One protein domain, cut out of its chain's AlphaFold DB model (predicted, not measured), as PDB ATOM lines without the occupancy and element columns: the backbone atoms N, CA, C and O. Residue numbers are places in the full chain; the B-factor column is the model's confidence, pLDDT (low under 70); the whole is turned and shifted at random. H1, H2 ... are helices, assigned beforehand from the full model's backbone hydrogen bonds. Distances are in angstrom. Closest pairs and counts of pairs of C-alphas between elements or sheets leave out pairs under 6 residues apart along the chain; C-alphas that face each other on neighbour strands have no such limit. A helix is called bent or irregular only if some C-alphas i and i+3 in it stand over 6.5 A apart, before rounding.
ATOM      1  N   GLU A 135     138.398 166.134 126.215       92.69
ATOM      2  CA  GLU A 135     137.985 165.021 127.081       92.69
ATOM      3  C   GLU A 135     138.574 163.686 126.604       92.69
ATOM      4  O   GLU A 135     139.266 162.999 127.359       92.69
ATOM      5  N   LYS A 136     138.393 163.352 125.319       93.19
ATOM      6  CA  LYS A 136     138.926 162.111 124.740       93.19
ATOM      7  C   LYS A 136     140.439 162.091 124.664       93.19
ATOM      8  O   LYS A 136     141.033 161.024 124.784       93.19
ATOM      9  N   ARG A 137     141.074 163.251 124.538       92.12
ATOM     10  CA  ARG A 137     142.522 163.363 124.655       92.12
ATOM     11  C   ARG A 137     143.023 163.054 126.069       92.12
ATOM     12  O   ARG A 137     144.022 162.361 126.211       92.12
ATOM     13  N   LEU A 138     142.345 163.511 127.121       94.94
ATOM     14  CA  LEU A 138     142.730 163.157 128.494       94.94
ATOM     15  C   LEU A 138     142.501 161.665 128.783       94.94
ATOM     16  O   LEU A 138     143.319 161.032 129.457       94.94
ATOM     17  N   GLU A 139     141.434 161.077 128.235       94.06
ATOM     18  CA  GLU A 139     141.234 159.622 128.266       94.06
ATOM     19  C   GLU A 139     142.359 158.883 127.524       94.06
ATOM     20  O   GLU A 139     142.888 157.896 128.039       94.06
ATOM     21  N   TRP A 140     142.766 159.380 126.351       93.12
ATOM     22  CA  TRP A 140     143.885 158.840 125.575       93.12
ATOM     23  C   TRP A 140     145.164 158.824 126.407       93.12
ATOM     24  O   TRP A 140     145.815 157.787 126.552       93.12
ATOM     25  N   GLU A 141     145.504 159.968 126.993       93.19
ATOM     26  CA  GLU A 141     146.686 160.132 127.832       93.19
ATOM     27  C   GLU A 141     146.657 159.185 129.027       93.19
ATOM     28  O   GLU A 141     147.631 158.470 129.269       93.19
ATOM     29  N   THR A 142     145.507 159.069 129.692       94.94
ATOM     30  CA  THR A 142     145.307 158.114 130.789       94.94
ATOM     31  C   THR A 142     145.607 156.681 130.339       94.94
ATOM     32  O   THR A 142     146.374 155.979 130.994       94.94
ATOM     33  N   ILE A 143     145.043 156.243 129.211       92.69
ATOM     34  CA  ILE A 143     145.229 154.881 128.689       92.69
ATOM     35  C   ILE A 143     146.701 154.610 128.360       92.69
ATOM     36  O   ILE A 143     147.252 153.594 128.787       92.69
ATOM     37  N   THR A 144     147.360 155.525 127.644       91.88
ATOM     38  CA  THR A 144     148.782 155.363 127.288       91.88
ATOM     39  C   THR A 144     149.687 155.352 128.516       91.88
ATOM     40  O   THR A 144     150.703 154.663 128.536       91.88
ATOM     41  N   THR A 145     149.297 156.074 129.564       94.19
ATOM     42  CA  THR A 145     150.023 156.130 130.832       94.19
ATOM     43  C   THR A 145     149.885 154.823 131.615       94.19
ATOM     44  O   THR A 145     150.873 154.333 132.157       94.19
ATOM     45  N   VAL A 146     148.704 154.193 131.617       93.00
ATOM     46  CA  VAL A 146     148.530 152.844 132.187       93.00
ATOM     47  C   VAL A 146     149.416 151.833 131.446       93.00
ATOM     48  O   VAL A 146     150.185 151.120 132.085       93.00
ATOM     49  N   GLN A 147     149.399 151.845 130.109       91.62
ATOM     50  CA  GLN A 147     150.245 150.967 129.283       91.62
ATOM     51  C   GLN A 147     151.745 151.193 129.537       91.62
ATOM     52  O   GLN A 147     152.531 150.240 129.546       91.62
ATOM     53  N   TYR A 148     152.152 152.446 129.764       91.75
ATOM     54  CA  TYR A 148     153.519 152.781 130.157       91.75
ATOM     55  C   TYR A 148     153.898 152.119 131.488       91.75
ATOM     56  O   TYR A 148     154.951 151.486 131.566       91.75
ATOM     57  N   VAL A 149     153.039 152.212 132.510       93.56
ATOM     58  CA  VAL A 149     153.272 151.583 133.821       93.56
ATOM     59  C   VAL A 149     153.383 150.066 133.692       93.56
ATOM     60  O   VAL A 149     154.350 149.485 134.186       93.56
ATOM     61  N   GLU A 150     152.451 149.431 132.981       90.94
ATOM     62  CA  GLU A 150     152.461 147.981 132.741       90.94
ATOM     63  C   GLU A 150     153.743 147.527 132.036       90.94
ATOM     64  O   GLU A 150     154.357 146.533 132.424       90.94
ATOM     65  N   THR A 151     154.191 148.286 131.035       90.88
ATOM     66  CA  THR A 151     155.430 147.990 130.304       90.88
ATOM     67  C   THR A 151     156.655 148.177 131.193       90.88
ATOM     68  O   THR A 151     157.559 147.341 131.198       90.88
ATOM     69  N   ARG A 152     156.702 149.273 131.958       90.94
ATOM     70  CA  ARG A 152     157.869 149.639 132.763       90.94
ATOM     71  C   ARG A 152     158.073 148.718 133.961       90.94
ATOM     72  O   ARG A 152     159.219 148.525 134.367       90.94
ATOM     73  N   LEU A 153     156.982 148.177 134.498       90.38
ATOM     74  CA  LEU A 153     156.967 147.269 135.644       90.38
ATOM     75  C   LEU A 153     156.788 145.797 135.243       90.38
ATOM     76  O   LEU A 153     156.651 144.943 136.116       90.38
ATOM     77  N   ASN A 154     156.829 145.471 133.948       85.31
ATOM     78  CA  ASN A 154     156.863 144.089 133.475       85.31
ATOM     79  C   ASN A 154     158.054 143.353 134.129       85.31
ATOM     80  O   ASN A 154     159.176 143.866 134.063       85.31
ATOM     81  N   PRO A 155     157.850 142.178 134.762       87.12
ATOM     82  CA  PRO A 155     156.730 141.243 134.627       87.12
ATOM     83  C   PRO A 155     155.713 141.228 135.764       87.12
ATOM     84  O   PRO A 155     154.979 140.242 135.891       87.12
ATOM     85  N   VAL A 156     155.636 142.282 136.575       91.38
ATOM     86  CA  VAL A 156     154.596 142.379 137.603       91.38
ATOM     87  C   VAL A 156     153.223 142.196 136.960       91.38
ATOM     88  O   VAL A 156     152.855 142.891 136.014       91.38
ATOM     89  N   LYS A 157     152.469 141.224 137.474       92.31
ATOM     90  CA  LYS A 157     151.066 141.027 137.121       92.31
ATOM     91  C   LYS A 157     150.221 141.822 138.098       92.31
ATOM     92  O   LYS A 157     150.289 141.574 139.300       92.31
ATOM     93  N   PHE A 158     149.473 142.776 137.562       93.44
ATOM     94  CA  PHE A 158     148.519 143.573 138.314       93.44
ATOM     95  C   PHE A 158     147.156 142.892 138.292       93.44
ATOM     96  O   PHE A 158     146.728 142.413 137.241       93.44
ATOM     97  N   ASP A 159     146.485 142.854 139.436       95.31
ATOM     98  CA  ASP A 159     145.067 142.502 139.487       95.31
ATOM     99  C   ASP A 159     144.172 143.697 139.094       95.31
ATOM    100  O   ASP A 159     144.634 144.838 138.979       95.31
ATOM    101  N   ASP A 160     142.875 143.450 138.904       96.56
ATOM    102  CA  ASP A 160     141.913 144.478 138.483       96.56
ATOM    103  C   ASP A 160     141.827 145.661 139.465       96.56
ATOM    104  O   ASP A 160     141.645 146.810 139.047       96.56
ATOM    105  N   ALA A 161     141.992 145.415 140.769       96.62
ATOM    106  CA  ALA A 161     141.960 146.465 141.784       96.62
ATOM    107  C   ALA A 161     143.228 147.334 141.731       96.62
ATOM    108  O   ALA A 161     143.157 148.557 141.897       96.62
ATOM    109  N   GLN A 162     144.386 146.731 141.461       97.25
ATOM    110  CA  GLN A 162     145.639 147.438 141.216       97.25
ATOM    111  C   GLN A 162     145.563 148.253 139.920       97.25
ATOM    112  O   GLN A 162     145.914 149.433 139.936       97.25
ATOM    113  N   ILE A 163     145.033 147.684 138.831       96.62
ATOM    114  CA  ILE A 163     144.832 148.402 137.561       96.62
ATOM    115  C   ILE A 163     143.896 149.603 137.740       96.62
ATOM    116  O   ILE A 163     144.180 150.682 137.214       96.62
ATOM    117  N   ALA A 164     142.819 149.472 138.522       97.06
ATOM    118  CA  ALA A 164     141.933 150.595 138.826       97.06
ATOM    119  C   ALA A 164     142.674 151.742 139.540       97.06
ATOM    120  O   ALA A 164     142.566 152.896 139.123       97.06
ATOM    121  N   LYS A 165     143.503 151.428 140.545       97.56
ATOM    122  CA  LYS A 165     144.331 152.427 141.245       97.56
ATOM    123  C   LYS A 165     145.373 153.071 140.325       97.56
ATOM    124  O   LYS A 165     145.551 154.287 140.369       97.56
ATOM    125  N   ILE A 166     146.031 152.287 139.465       97.50
ATOM    126  CA  ILE A 166     146.983 152.808 138.467       97.50
ATOM    127  C   ILE A 166     146.265 153.765 137.517       97.50
ATOM    128  O   ILE A 166     146.785 154.838 137.220       97.50
ATOM    129  N   LYS A 167     145.055 153.414 137.073       97.25
ATOM    130  CA  LYS A 167     144.237 154.270 136.212       97.25
ATOM    131  C   LYS A 167     143.891 155.595 136.890       97.25
ATOM    132  O   LYS A 167     143.920 156.625 136.223       97.25
ATOM    133  N   ASP A 168     143.588 155.598 138.184       97.50
ATOM    134  CA  ASP A 168     143.294 156.837 138.910       97.50
ATOM    135  C   ASP A 168     144.537 157.718 139.097       97.50
ATOM    136  O   ASP A 168     144.457 158.928 138.869       97.50
ATOM    137  N   LEU A 169     145.706 157.131 139.382       97.25
ATOM    138  CA  LEU A 169     146.975 157.873 139.362       97.25
ATOM    139  C   LEU A 169     147.284 158.433 137.964       97.25
ATOM    140  O   LEU A 169     147.663 159.597 137.833       97.25
ATOM    141  N   ALA A 170     147.066 157.636 136.914       96.75
ATOM    142  CA  ALA A 170     147.262 158.042 135.526       96.75
ATOM    143  C   ALA A 170     146.353 159.219 135.134       96.75
ATOM    144  O   ALA A 170     146.829 160.169 134.515       96.75
ATOM    145  N   LYS A 171     145.076 159.217 135.546       96.75
ATOM    146  CA  LYS A 171     144.175 160.373 135.362       96.75
ATOM    147  C   LYS A 171     144.710 161.621 136.063       96.75
ATOM    148  O   LYS A 171     144.629 162.709 135.498       96.75
ATOM    149  N   GLY A 172     145.258 161.462 137.272       95.94
ATOM    150  CA  GLY A 172     145.818 162.560 138.063       95.94
ATOM    151  C   GLY A 172     146.960 163.297 137.359       95.94
ATOM    152  O   GLY A 172     147.065 164.513 137.486       95.94
ATOM    153  N   VAL A 173     147.763 162.586 136.561       95.81
ATOM    154  CA  VAL A 173     148.880 163.168 135.794       95.81
ATOM    155  C   VAL A 173     148.554 163.435 134.319       95.81
ATOM    156  O   VAL A 173     149.335 164.089 133.628       95.81
ATOM    157  N   ALA A 174     147.402 162.969 133.821       94.75
ATOM    158  CA  ALA A 174     147.055 163.007 132.397       94.75
ATOM    159  C   ALA A 174     147.069 164.426 131.819       94.75
ATOM    160  O   ALA A 174     147.527 164.623 130.700       94.75
ATOM    161  N   LYS A 175     146.609 165.430 132.578       95.56
ATOM    162  CA  LYS A 175     146.599 166.828 132.121       95.56
ATOM    163  C   LYS A 175     148.013 167.379 131.913       95.56
ATOM    164  O   LYS A 175     148.269 168.043 130.910       95.56
ATOM    165  N   ASP A 176     148.923 167.087 132.837       94.06
ATOM    166  CA  ASP A 176     150.303 167.568 132.769       94.06
ATOM    167  C   ASP A 176     151.089 166.850 131.668       94.06
ATOM    168  O   ASP A 176     151.846 167.496 130.937       94.06
ATOM    169  N   LEU A 177     150.856 165.543 131.495       93.19
ATOM    170  CA  LEU A 177     151.401 164.769 130.377       93.19
ATOM    171  C   LEU A 177     150.874 165.271 129.036       93.19
ATOM    172  O   LEU A 177     151.673 165.512 128.133       93.19
ATOM    173  N   ALA A 178     149.563 165.504 128.927       91.94
ATOM    174  CA  ALA A 178     148.944 166.052 127.728       91.94
ATOM    175  C   ALA A 178     149.603 167.382 127.341       91.94
ATOM    176  O   ALA A 178     150.004 167.559 126.191       91.94
ATOM    177  N   ALA A 179     149.748 168.300 128.299       92.44
ATOM    178  CA  ALA A 179     150.344 169.610 128.065       92.44
ATOM    179  C   ALA A 179     151.831 169.520 127.681       92.44
ATOM    180  O   ALA A 179     152.279 170.227 126.778       92.44
ATOM    181  N   ALA A 180     152.601 168.647 128.339       91.06
ATOM    182  CA  ALA A 180     154.008 168.430 128.007       91.06
ATOM    183  C   ALA A 180     154.178 167.817 126.605       91.06
ATOM    184  O   ALA A 180     155.020 168.271 125.831       91.06
ATOM    185  N   ARG A 181     153.345 166.832 126.245       90.25
ATOM    186  CA  ARG A 181     153.348 166.215 124.911       90.25
ATOM    187  C   ARG A 181     152.951 167.203 123.825       90.25
ATOM    188  O   ARG A 181     153.626 167.254 122.807       90.25
ATOM    189  N   ASP A 182     151.934 168.031 124.048       90.06
ATOM    190  CA  ASP A 182     151.562 169.085 123.098       90.06
ATOM    191  C   ASP A 182     152.690 170.073 122.848       90.06
ATOM    192  O   ASP A 182     152.940 170.434 121.701       90.06
ATOM    193  N   ALA A 183     153.375 170.510 123.906       90.69
ATOM    194  CA  ALA A 183     154.517 171.401 123.758       90.69
ATOM    195  C   ALA A 183     155.610 170.745 122.897       90.69
ATOM    196  O   ALA A 183     156.147 171.381 121.988       90.69
ATOM    197  N   ASN A 184     155.868 169.455 123.124       90.44
ATOM    198  CA  ASN A 184     156.843 168.686 122.359       90.44
ATOM    199  C   ASN A 184     156.411 168.475 120.903       90.44
ATOM    200  O   ASN A 184     157.222 168.669 120.002       90.44
ATOM    201  N   PHE A 185     155.143 168.147 120.643       90.69
ATOM    202  CA  PHE A 185     154.630 168.009 119.279       90.69
ATOM    203  C   PHE A 185     154.610 169.341 118.537       90.69
ATOM    204  O   PHE A 185     155.002 169.387 117.373       90.69
ATOM    205  N   LYS A 186     154.249 170.438 119.203       90.62
ATOM    206  CA  LYS A 186     154.328 171.768 118.602       90.62
ATOM    207  C   LYS A 186     155.767 172.096 118.206       90.62
ATOM    208  O   LYS A 186     156.010 172.413 117.043       90.62
ATOM    209  N   ALA A 187     156.718 171.916 119.125       89.50
ATOM    210  CA  ALA A 187     158.137 172.114 118.842       89.50
ATOM    211  C   ALA A 187     158.625 171.223 117.688       89.50
ATOM    212  O   ALA A 187     159.304 171.712 116.792       89.50
ATOM    213  N   LEU A 188     158.233 169.943 117.659       89.62
ATOM    214  CA  LEU A 188     158.573 169.009 116.581       89.62
ATOM    215  C   LEU A 188     157.954 169.388 115.237       89.62
ATOM    216  O   LEU A 188     158.604 169.224 114.211       89.62
ATOM    217  N   SER A 189     156.727 169.910 115.219       87.94
ATOM    218  CA  SER A 189     156.057 170.323 113.982       87.94
ATOM    219  C   SER A 189     156.765 171.501 113.299       87.94
ATOM    220  O   SER A 189     156.756 171.604 112.072       87.94
ATOM    221  N   GLU A 190     157.449 172.331 114.092       88.75
ATOM    222  CA  GLU A 190     158.215 173.509 113.671       88.75
ATOM    223  C   GLU A 190     159.740 173.239 113.647       88.75
ATOM    224  O   GLU A 190     160.530 174.109 113.279       88.75
ATOM    225  N   ALA A 191     160.173 172.026 114.018       87.12
ATOM    226  CA  ALA A 191     161.557 171.733 114.386       87.12
ATOM    227  C   ALA A 191     162.537 171.855 113.228       87.12
ATOM    228  O   ALA A 191     162.377 171.181 112.223       87.12
ATOM    229  N   THR A 192     163.618 172.610 113.376       85.00
ATOM    230  CA  THR A 192     164.814 172.578 112.513       85.00
ATOM    231  C   THR A 192     165.812 171.507 112.973       85.00
ATOM    232  O   THR A 192     165.621 170.874 114.009       85.00
ATOM    233  N   ALA A 193     166.918 171.324 112.239       76.44
ATOM    234  CA  ALA A 193     167.989 170.391 112.616       76.44
ATOM    235  C   ALA A 193     168.615 170.677 114.000       76.44
ATOM    236  O   ALA A 193     169.244 169.797 114.583       76.44
ATOM    237  N   GLU A 194     168.439 171.888 114.531       80.62
ATOM    238  CA  GLU A 194     168.966 172.321 115.832       80.62
ATOM    239  C   GLU A 194     167.919 172.264 116.955       80.62
ATOM    240  O   GLU A 194     168.239 172.513 118.121       80.62
ATOM    241  N   THR A 195     166.662 171.952 116.627       79.69
ATOM    242  CA  THR A 195     165.573 171.958 117.608       79.69
ATOM    243  C   THR A 195     165.760 170.846 118.628       79.69
ATOM    244  O   THR A 195     165.923 169.677 118.286       79.69
ATOM    245  N   LYS A 196     165.712 171.224 119.908       77.50
ATOM    246  CA  LYS A 196     165.745 170.298 121.038       77.50
ATOM    247  C   LYS A 196     164.358 170.222 121.651       77.50
ATOM    248  O   LYS A 196     163.780 171.246 122.002       77.50
ATOM    249  N   VAL A 197     163.854 169.005 121.787       80.56
ATOM    250  CA  VAL A 197     162.590 168.719 122.461       80.56
ATOM    251  C   VAL A 197     162.875 168.473 123.937       80.56
ATOM    252  O   VAL A 197     163.818 167.754 124.278       80.56
ATOM    253  N   ASP A 198     162.082 169.077 124.818       79.50
ATOM    254  CA  ASP A 198     162.212 168.854 126.255       79.50
ATOM    255  C   ASP A 198     161.462 167.583 126.671       79.50
ATOM    256  O   ASP A 198     160.306 167.586 127.101       79.50
ATOM    257  N   GLU A 199     162.134 166.448 126.513       83.50
ATOM    258  CA  GLU A 199     161.610 165.149 126.940       83.50
ATOM    259  C   GLU A 199     161.716 164.938 128.457       83.50
ATOM    260  O   GLU A 199     161.068 164.036 128.999       83.50
ATOM    261  N   LYS A 200     162.488 165.776 129.169       89.06
ATOM    262  CA  LYS A 200     162.741 165.594 130.605       89.06
ATOM    263  C   LYS A 200     161.466 165.728 131.409       89.06
ATOM    264  O   LYS A 200     161.214 164.904 132.278       89.06
ATOM    265  N   LYS A 201     160.619 166.700 131.070       88.75
ATOM    266  CA  LYS A 201     159.350 166.905 131.774       88.75
ATOM    267  C   LYS A 201     158.442 165.673 131.708       88.75
ATOM    268  O   LYS A 201     157.846 165.297 132.712       88.75
ATOM    269  N   ILE A 202     158.347 165.024 130.544       89.56
ATOM    270  CA  ILE A 202     157.558 163.790 130.388       89.56
ATOM    271  C   ILE A 202     158.185 162.659 131.211       89.56
ATOM    272  O   ILE A 202     157.465 161.945 131.908       89.56
ATOM    273  N   ALA A 203     159.513 162.514 131.156       90.75
ATOM    274  CA  ALA A 203     160.233 161.505 131.926       90.75
ATOM    275  C   ALA A 203     160.035 161.686 133.439       90.75
ATOM    276  O   ALA A 203     159.684 160.727 134.113       90.75
ATOM    277  N   GLU A 204     160.154 162.907 133.962       92.12
ATOM    278  CA  GLU A 204     159.956 163.213 135.384       92.12
ATOM    279  C   GLU A 204     158.533 162.899 135.862       92.12
ATOM    280  O   GLU A 204     158.348 162.382 136.966       92.12
ATOM    281  N   ILE A 205     157.511 163.199 135.050       93.12
ATOM    282  CA  ILE A 205     156.121 162.863 135.392       93.12
ATOM    283  C   ILE A 205     155.942 161.340 135.434       93.12
ATOM    284  O   ILE A 205     155.348 160.810 136.373       93.12
ATOM    285  N   HIS A 206     156.482 160.631 134.442       93.75
ATOM    286  CA  HIS A 206     156.445 159.174 134.399       93.75
ATOM    287  C   HIS A 206     157.215 158.524 135.559       93.75
ATOM    288  O   HIS A 206     156.709 157.577 136.153       93.75
ATOM    289  N   GLU A 207     158.400 159.019 135.915       94.00
ATOM    290  CA  GLU A 207     159.188 158.501 137.041       94.00
ATOM    291  C   GLU A 207     158.435 158.662 138.361       94.00
ATOM    292  O   GLU A 207     158.253 157.683 139.082       94.00
ATOM    293  N   LYS A 208     157.875 159.850 138.625       95.12
ATOM    294  CA  LYS A 208     157.040 160.087 139.815       95.12
ATOM    295  C   LYS A 208     155.830 159.159 139.870       95.12
ATOM    296  O   LYS A 208     155.465 158.687 140.945       95.12
ATOM    297  N   LEU A 209     155.206 158.884 138.723       96.19
ATOM    298  CA  LEU A 209     154.104 157.929 138.645       96.19
ATOM    299  C   LEU A 209     154.568 156.507 138.983       96.19
ATOM    300  O   LEU A 209     153.908 155.824 139.761       96.19
ATOM    301  N   ILE A 210     155.692 156.059 138.421       95.81
ATOM    302  CA  ILE A 210     156.250 154.728 138.693       95.81
ATOM    303  C   ILE A 210     156.608 154.576 140.170       95.81
ATOM    304  O   ILE A 210     156.290 153.544 140.767       95.81
ATOM    305  N   ASP A 211     157.200 155.602 140.773       95.38
ATOM    306  CA  ASP A 211     157.506 155.617 142.201       95.38
ATOM    307  C   ASP A 211     156.225 155.531 143.038       95.38
ATOM    308  O   ASP A 211     156.136 154.696 143.942       95.38
ATOM    309  N   ALA A 212     155.189 156.307 142.698       96.81
ATOM    310  CA  ALA A 212     153.901 156.259 143.385       96.81
ATOM    311  C   ALA A 212     153.242 154.871 143.292       96.81
ATOM    312  O   ALA A 212     152.792 154.334 144.308       96.81
ATOM    313  N   VAL A 213     153.229 154.250 142.106       96.44
ATOM    314  CA  VAL A 213     152.712 152.883 141.905       96.44
ATOM    315  C   VAL A 213     153.517 151.881 142.738       96.44
ATOM    316  O   VAL A 213     152.944 151.059 143.457       96.44
ATOM    317  N   THR A 214     154.846 151.983 142.700       95.00
ATOM    318  CA  THR A 214     155.750 151.091 143.435       95.00
ATOM    319  C   THR A 214     155.545 151.197 144.941       95.00
ATOM    320  O   THR A 214     155.553 150.183 145.631       95.00
ATOM    321  N   GLN A 215     155.328 152.399 145.469       94.81
ATOM    322  CA  GLN A 215     155.170 152.616 146.906       94.81
ATOM    323  C   GLN A 215     153.780 152.224 147.416       94.81
ATOM    324  O   GLN A 215     153.679 151.627 148.490       94.81
ATOM    325  N   THR A 216     152.727 152.542 146.657       95.62
ATOM    326  CA  THR A 216     151.341 152.527 147.163       95.62
ATOM    327  C   THR A 216     150.465 151.400 146.615       95.62
ATOM    328  O   THR A 216     149.440 151.085 147.220       95.62
ATOM    329  N   ILE A 217     150.840 150.787 145.486       96.38
ATOM    330  CA  ILE A 217     150.014 149.777 144.801       96.38
ATOM    331  C   ILE A 217     150.651 148.392 144.862       96.38
ATOM    332  O   ILE A 217     149.941 147.402 145.060       96.38
ATOM    333  N   LEU A 218     151.972 148.304 144.691       95.75
ATOM    334  CA  LEU A 218     152.659 147.018 144.707       95.75
ATOM    335  C   LEU A 218     152.660 146.387 146.099       95.75
ATOM    336  O   LEU A 218     152.922 147.047 147.105       95.75
ATOM    337  N   THR A 219     152.444 145.077 146.130       96.00
ATOM    338  CA  THR A 219     152.684 144.246 147.314       96.00
ATOM    339  C   THR A 219     154.182 144.066 147.551       96.00
ATOM    340  O   THR A 219     154.983 144.172 146.621       96.00
ATOM    341  N   ASP A 220     154.582 143.722 148.774       95.88
ATOM    342  CA  ASP A 220     155.999 143.482 149.089       95.88
ATOM    343  C   ASP A 220     156.595 142.333 148.264       95.88
ATOM    344  O   ASP A 220     157.751 142.401 147.848       95.88
ATOM    345  N   ALA A 221     155.787 141.319 147.936       94.56
ATOM    346  CA  ALA A 221     156.186 140.239 147.038       94.56
ATOM    347  C   ALA A 221     156.490 140.751 145.618       94.56
ATOM    348  O   ALA A 221     157.529 140.413 145.053       94.56
ATOM    349  N   GLN A 222     155.632 141.611 145.057       95.81
ATOM    350  CA  GLN A 222     155.855 142.221 143.738       95.81
ATOM    351  C   GLN A 222     157.054 143.185 143.750       95.81
ATOM    352  O   GLN A 222     157.842 143.198 142.803       95.81
ATOM    353  N   LYS A 223     157.244 143.960 144.830       94.50
ATOM    354  CA  LYS A 223     158.427 144.825 144.999       94.50
ATOM    355  C   LYS A 223     159.712 144.003 145.026       94.50
ATOM    356  O   LYS A 223     160.676 144.351 144.347       94.50
ATOM    357  N   LYS A 224     159.711 142.892 145.770       93.44
ATOM    358  CA  LYS A 224     160.843 141.966 145.819       93.44
ATOM    359  C   LYS A 224     161.125 141.363 144.442       93.44
ATOM    360  O   LYS A 224     162.268 141.388 144.006       93.44
ATOM    361  N   GLN A 225     160.092 140.924 143.721       92.69
ATOM    362  CA  GLN A 225     160.237 140.406 142.359       92.69
ATOM    363  C   GLN A 225     160.917 141.419 141.419       92.69
ATOM    364  O   GLN A 225     161.824 141.051 140.673       92.69
ATOM    365  N   LEU A 226     160.516 142.695 141.465       90.31
ATOM    366  CA  LEU A 226     161.158 143.759 140.681       90.31
ATOM    367  C   LEU A 226     162.628 143.962 141.066       90.31
ATOM    368  O   LEU A 226     163.475 144.123 140.186       90.31
ATOM    369  N   ALA A 227     162.933 143.961 142.365       90.94
ATOM    370  CA  ALA A 227     164.296 144.125 142.861       90.94
ATOM    371  C   ALA A 227     165.203 142.964 142.425       90.94
ATOM    372  O   ALA A 227     166.289 143.204 141.892       90.94
ATOM    373  N   ASP A 228     164.727 141.726 142.572       89.62
ATOM    374  CA  ASP A 228     165.457 140.514 142.194       89.62
ATOM    375  C   ASP A 228     165.754 140.499 140.685       89.62
ATOM    376  O   ASP A 228     166.862 140.166 140.263       89.62
ATOM    377  N   MET A 229     164.806 140.939 139.854       86.56
ATOM    378  CA  MET A 229     165.021 141.048 138.410       86.56
ATOM    379  C   MET A 229     166.017 142.127 138.019       86.56
ATOM    380  O   MET A 229     166.820 141.917 137.110       86.56
ATOM    381  N   LYS A 230     165.982 143.278 138.692       86.31
ATOM    382  CA  LYS A 230     166.963 144.335 138.448       86.31
ATOM    383  C   LYS A 230     168.371 143.850 138.795       86.31
ATOM    384  O   LYS A 230     169.285 144.044 138.000       86.31
ATOM    385  N   ALA A 231     168.520 143.159 139.924       87.81
ATOM    386  CA  ALA A 231     169.787 142.555 140.319       87.81
ATOM    387  C   ALA A 231     170.253 141.484 139.315       87.81
ATOM    388  O   ALA A 231     171.427 141.452 138.952       87.81
ATOM    389  N   ALA A 232     169.339 140.647 138.812       86.12
ATOM    390  CA  ALA A 232     169.658 139.646 137.797       86.12
ATOM    391  C   ALA A 232     170.126 140.282 136.476       86.12
ATOM    392  O   ALA A 232     171.116 139.832 135.903       86.12
ATOM    393  N   ALA A 233     169.464 141.345 136.009       84.69
ATOM    394  CA  ALA A 233     169.873 142.070 134.807       84.69
ATOM    395  C   ALA A 233     171.259 142.717 134.973       84.69
ATOM    396  O   ALA A 233     172.112 142.577 134.100       84.69
ATOM    397  N   GLU A 234     171.521 143.354 136.118       85.56
ATOM    398  CA  GLU A 234     172.835 143.938 136.420       85.56
ATOM    399  C   GLU A 234     173.941 142.872 136.492       85.56
ATOM    400  O   GLU A 234     175.063 143.117 136.045       85.56
ATOM    401  N   ALA A 235     173.631 141.674 136.997       82.88
ATOM    402  CA  ALA A 235     174.564 140.551 137.010       82.88
ATOM    403  C   ALA A 235     174.873 140.024 135.597       82.88
ATOM    404  O   ALA A 235     176.028 139.699 135.311       82.88
ATOM    405  N   VAL A 236     173.876 139.974 134.704       83.44
ATOM    406  CA  VAL A 236     174.068 139.602 133.289       83.44
ATOM    407  C   VAL A 236     174.938 140.634 132.574       83.44
ATOM    408  O   VAL A 236     175.926 140.255 131.946       83.44
ATOM    409  N   ASP A 237     174.646 141.925 132.737       79.56
ATOM    410  CA  ASP A 237     175.446 143.009 132.152       79.56
ATOM    411  C   ASP A 237     176.902 142.966 132.643       79.56
ATOM    412  O   ASP A 237     177.843 143.153 131.868       79.56
ATOM    413  N   ALA A 238     177.110 142.698 133.938       78.88
ATOM    414  CA  ALA A 238     178.444 142.567 134.517       78.88
ATOM    415  C   ALA A 238     179.199 141.347 133.960       78.88
ATOM    416  O   ALA A 238     180.391 141.449 133.657       78.88
ATOM    417  N   ALA A 239     178.518 140.213 133.777       77.38
ATOM    418  CA  ALA A 239     179.098 139.013 133.176       77.38
ATOM    419  C   ALA A 239     179.433 139.209 131.684       77.38
ATOM    420  O   ALA A 239     180.482 138.758 131.212       77.38
TER     421      ALA A 239
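What this domain is: This is residues 135 to 239 of the 255 residues of an uncharacterized protein of Planctomycetaceae bacterium (UniProt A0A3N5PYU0). A bent helix, H2, and the helix H3 that folds back along it make a loose helical hairpin; H1 crosses one side of it near the bend of H2, and H4 runs off from the far end of H3, with residues 230 to 239 sticking out as an arm. The tip of the hairpin, residues 189 to 194, also sticks out. The printed part has 105 residues with four named helices, in the order H1, H2, H3, H4, and no named strand; its class is all helix. The whole is loose, with a radius of gyration of the C-alphas of 16.3 A, and flat, spanning 46 by 39 by 16 A.

How they stand to each other: H1, residues 135 to 152, touches both arms of H2, residues 160 to 189, which by its hydrogen bonds was assigned as one helix but is bent: C-alphas 172 and 175 are 7.4 A apart. Its arms, H2a, residues 160 to 172, and H2b, residues 175 to 189, stand at a steep tilt of 62 degrees. H1 and H2a run opposite ways at a steep tilt of 56 degrees, the closest C-alphas being those of Thr 142 and Ala 170, 5.1 A apart. With residues 137 to 141 alone H1 touches H2b, about perpendicular at 86 degrees; the closest C-alphas, of Glu 141 and Ala 178, are 6.3 A apart. H2b and H3, residues 200 to 216, form a hairpin with a shallow tilt of 26 degrees, opposite ways; the closest C-alphas, of Leu 177 and Ile 202, are 6.2 A apart. H3 only just touches H1, with 3 pairs of C-alphas within 8 A, the closest being Val 149 and Ile 210 at 6.5 A. H3 also only just touches H2a, with 3 such pairs, the closest being Ile 166 and Val 213 at 6.7 A. H4, residues 220 to 239, is close to H3 but not clearly touching, with the C-alphas of Thr 214 and Lys 223 closest at 7.0 A; it is apart from H1, H2a and H2b. In H1, H2a, H2b, H3 and H4 every O i to N i+4 pair is within hydrogen-bond range.

Where its parts are: H1 begins at C-alpha 135, (137.985, 165.021, 127.081), and is 25.8 A long from first to last C-alpha. H2a measures 18.5 A and H2b 20.8 A. H3 is 24.0 A long, from C-alpha 200 at (162.741, 165.594, 130.605). H4, 28.4 A, ends at C-alpha 239, (179.098, 139.013, 133.176).

The domain as a whole: The two C-alphas farthest apart are those of Glu 135 and Ala 239, 49.0 A. The printed part has no cut. The link from H3 to H4 is tight, those from H1 to H2 and H2 to H3 are short, and none is long. The mean pLDDT of the printed part is 91.2, and no printed residue is under 70.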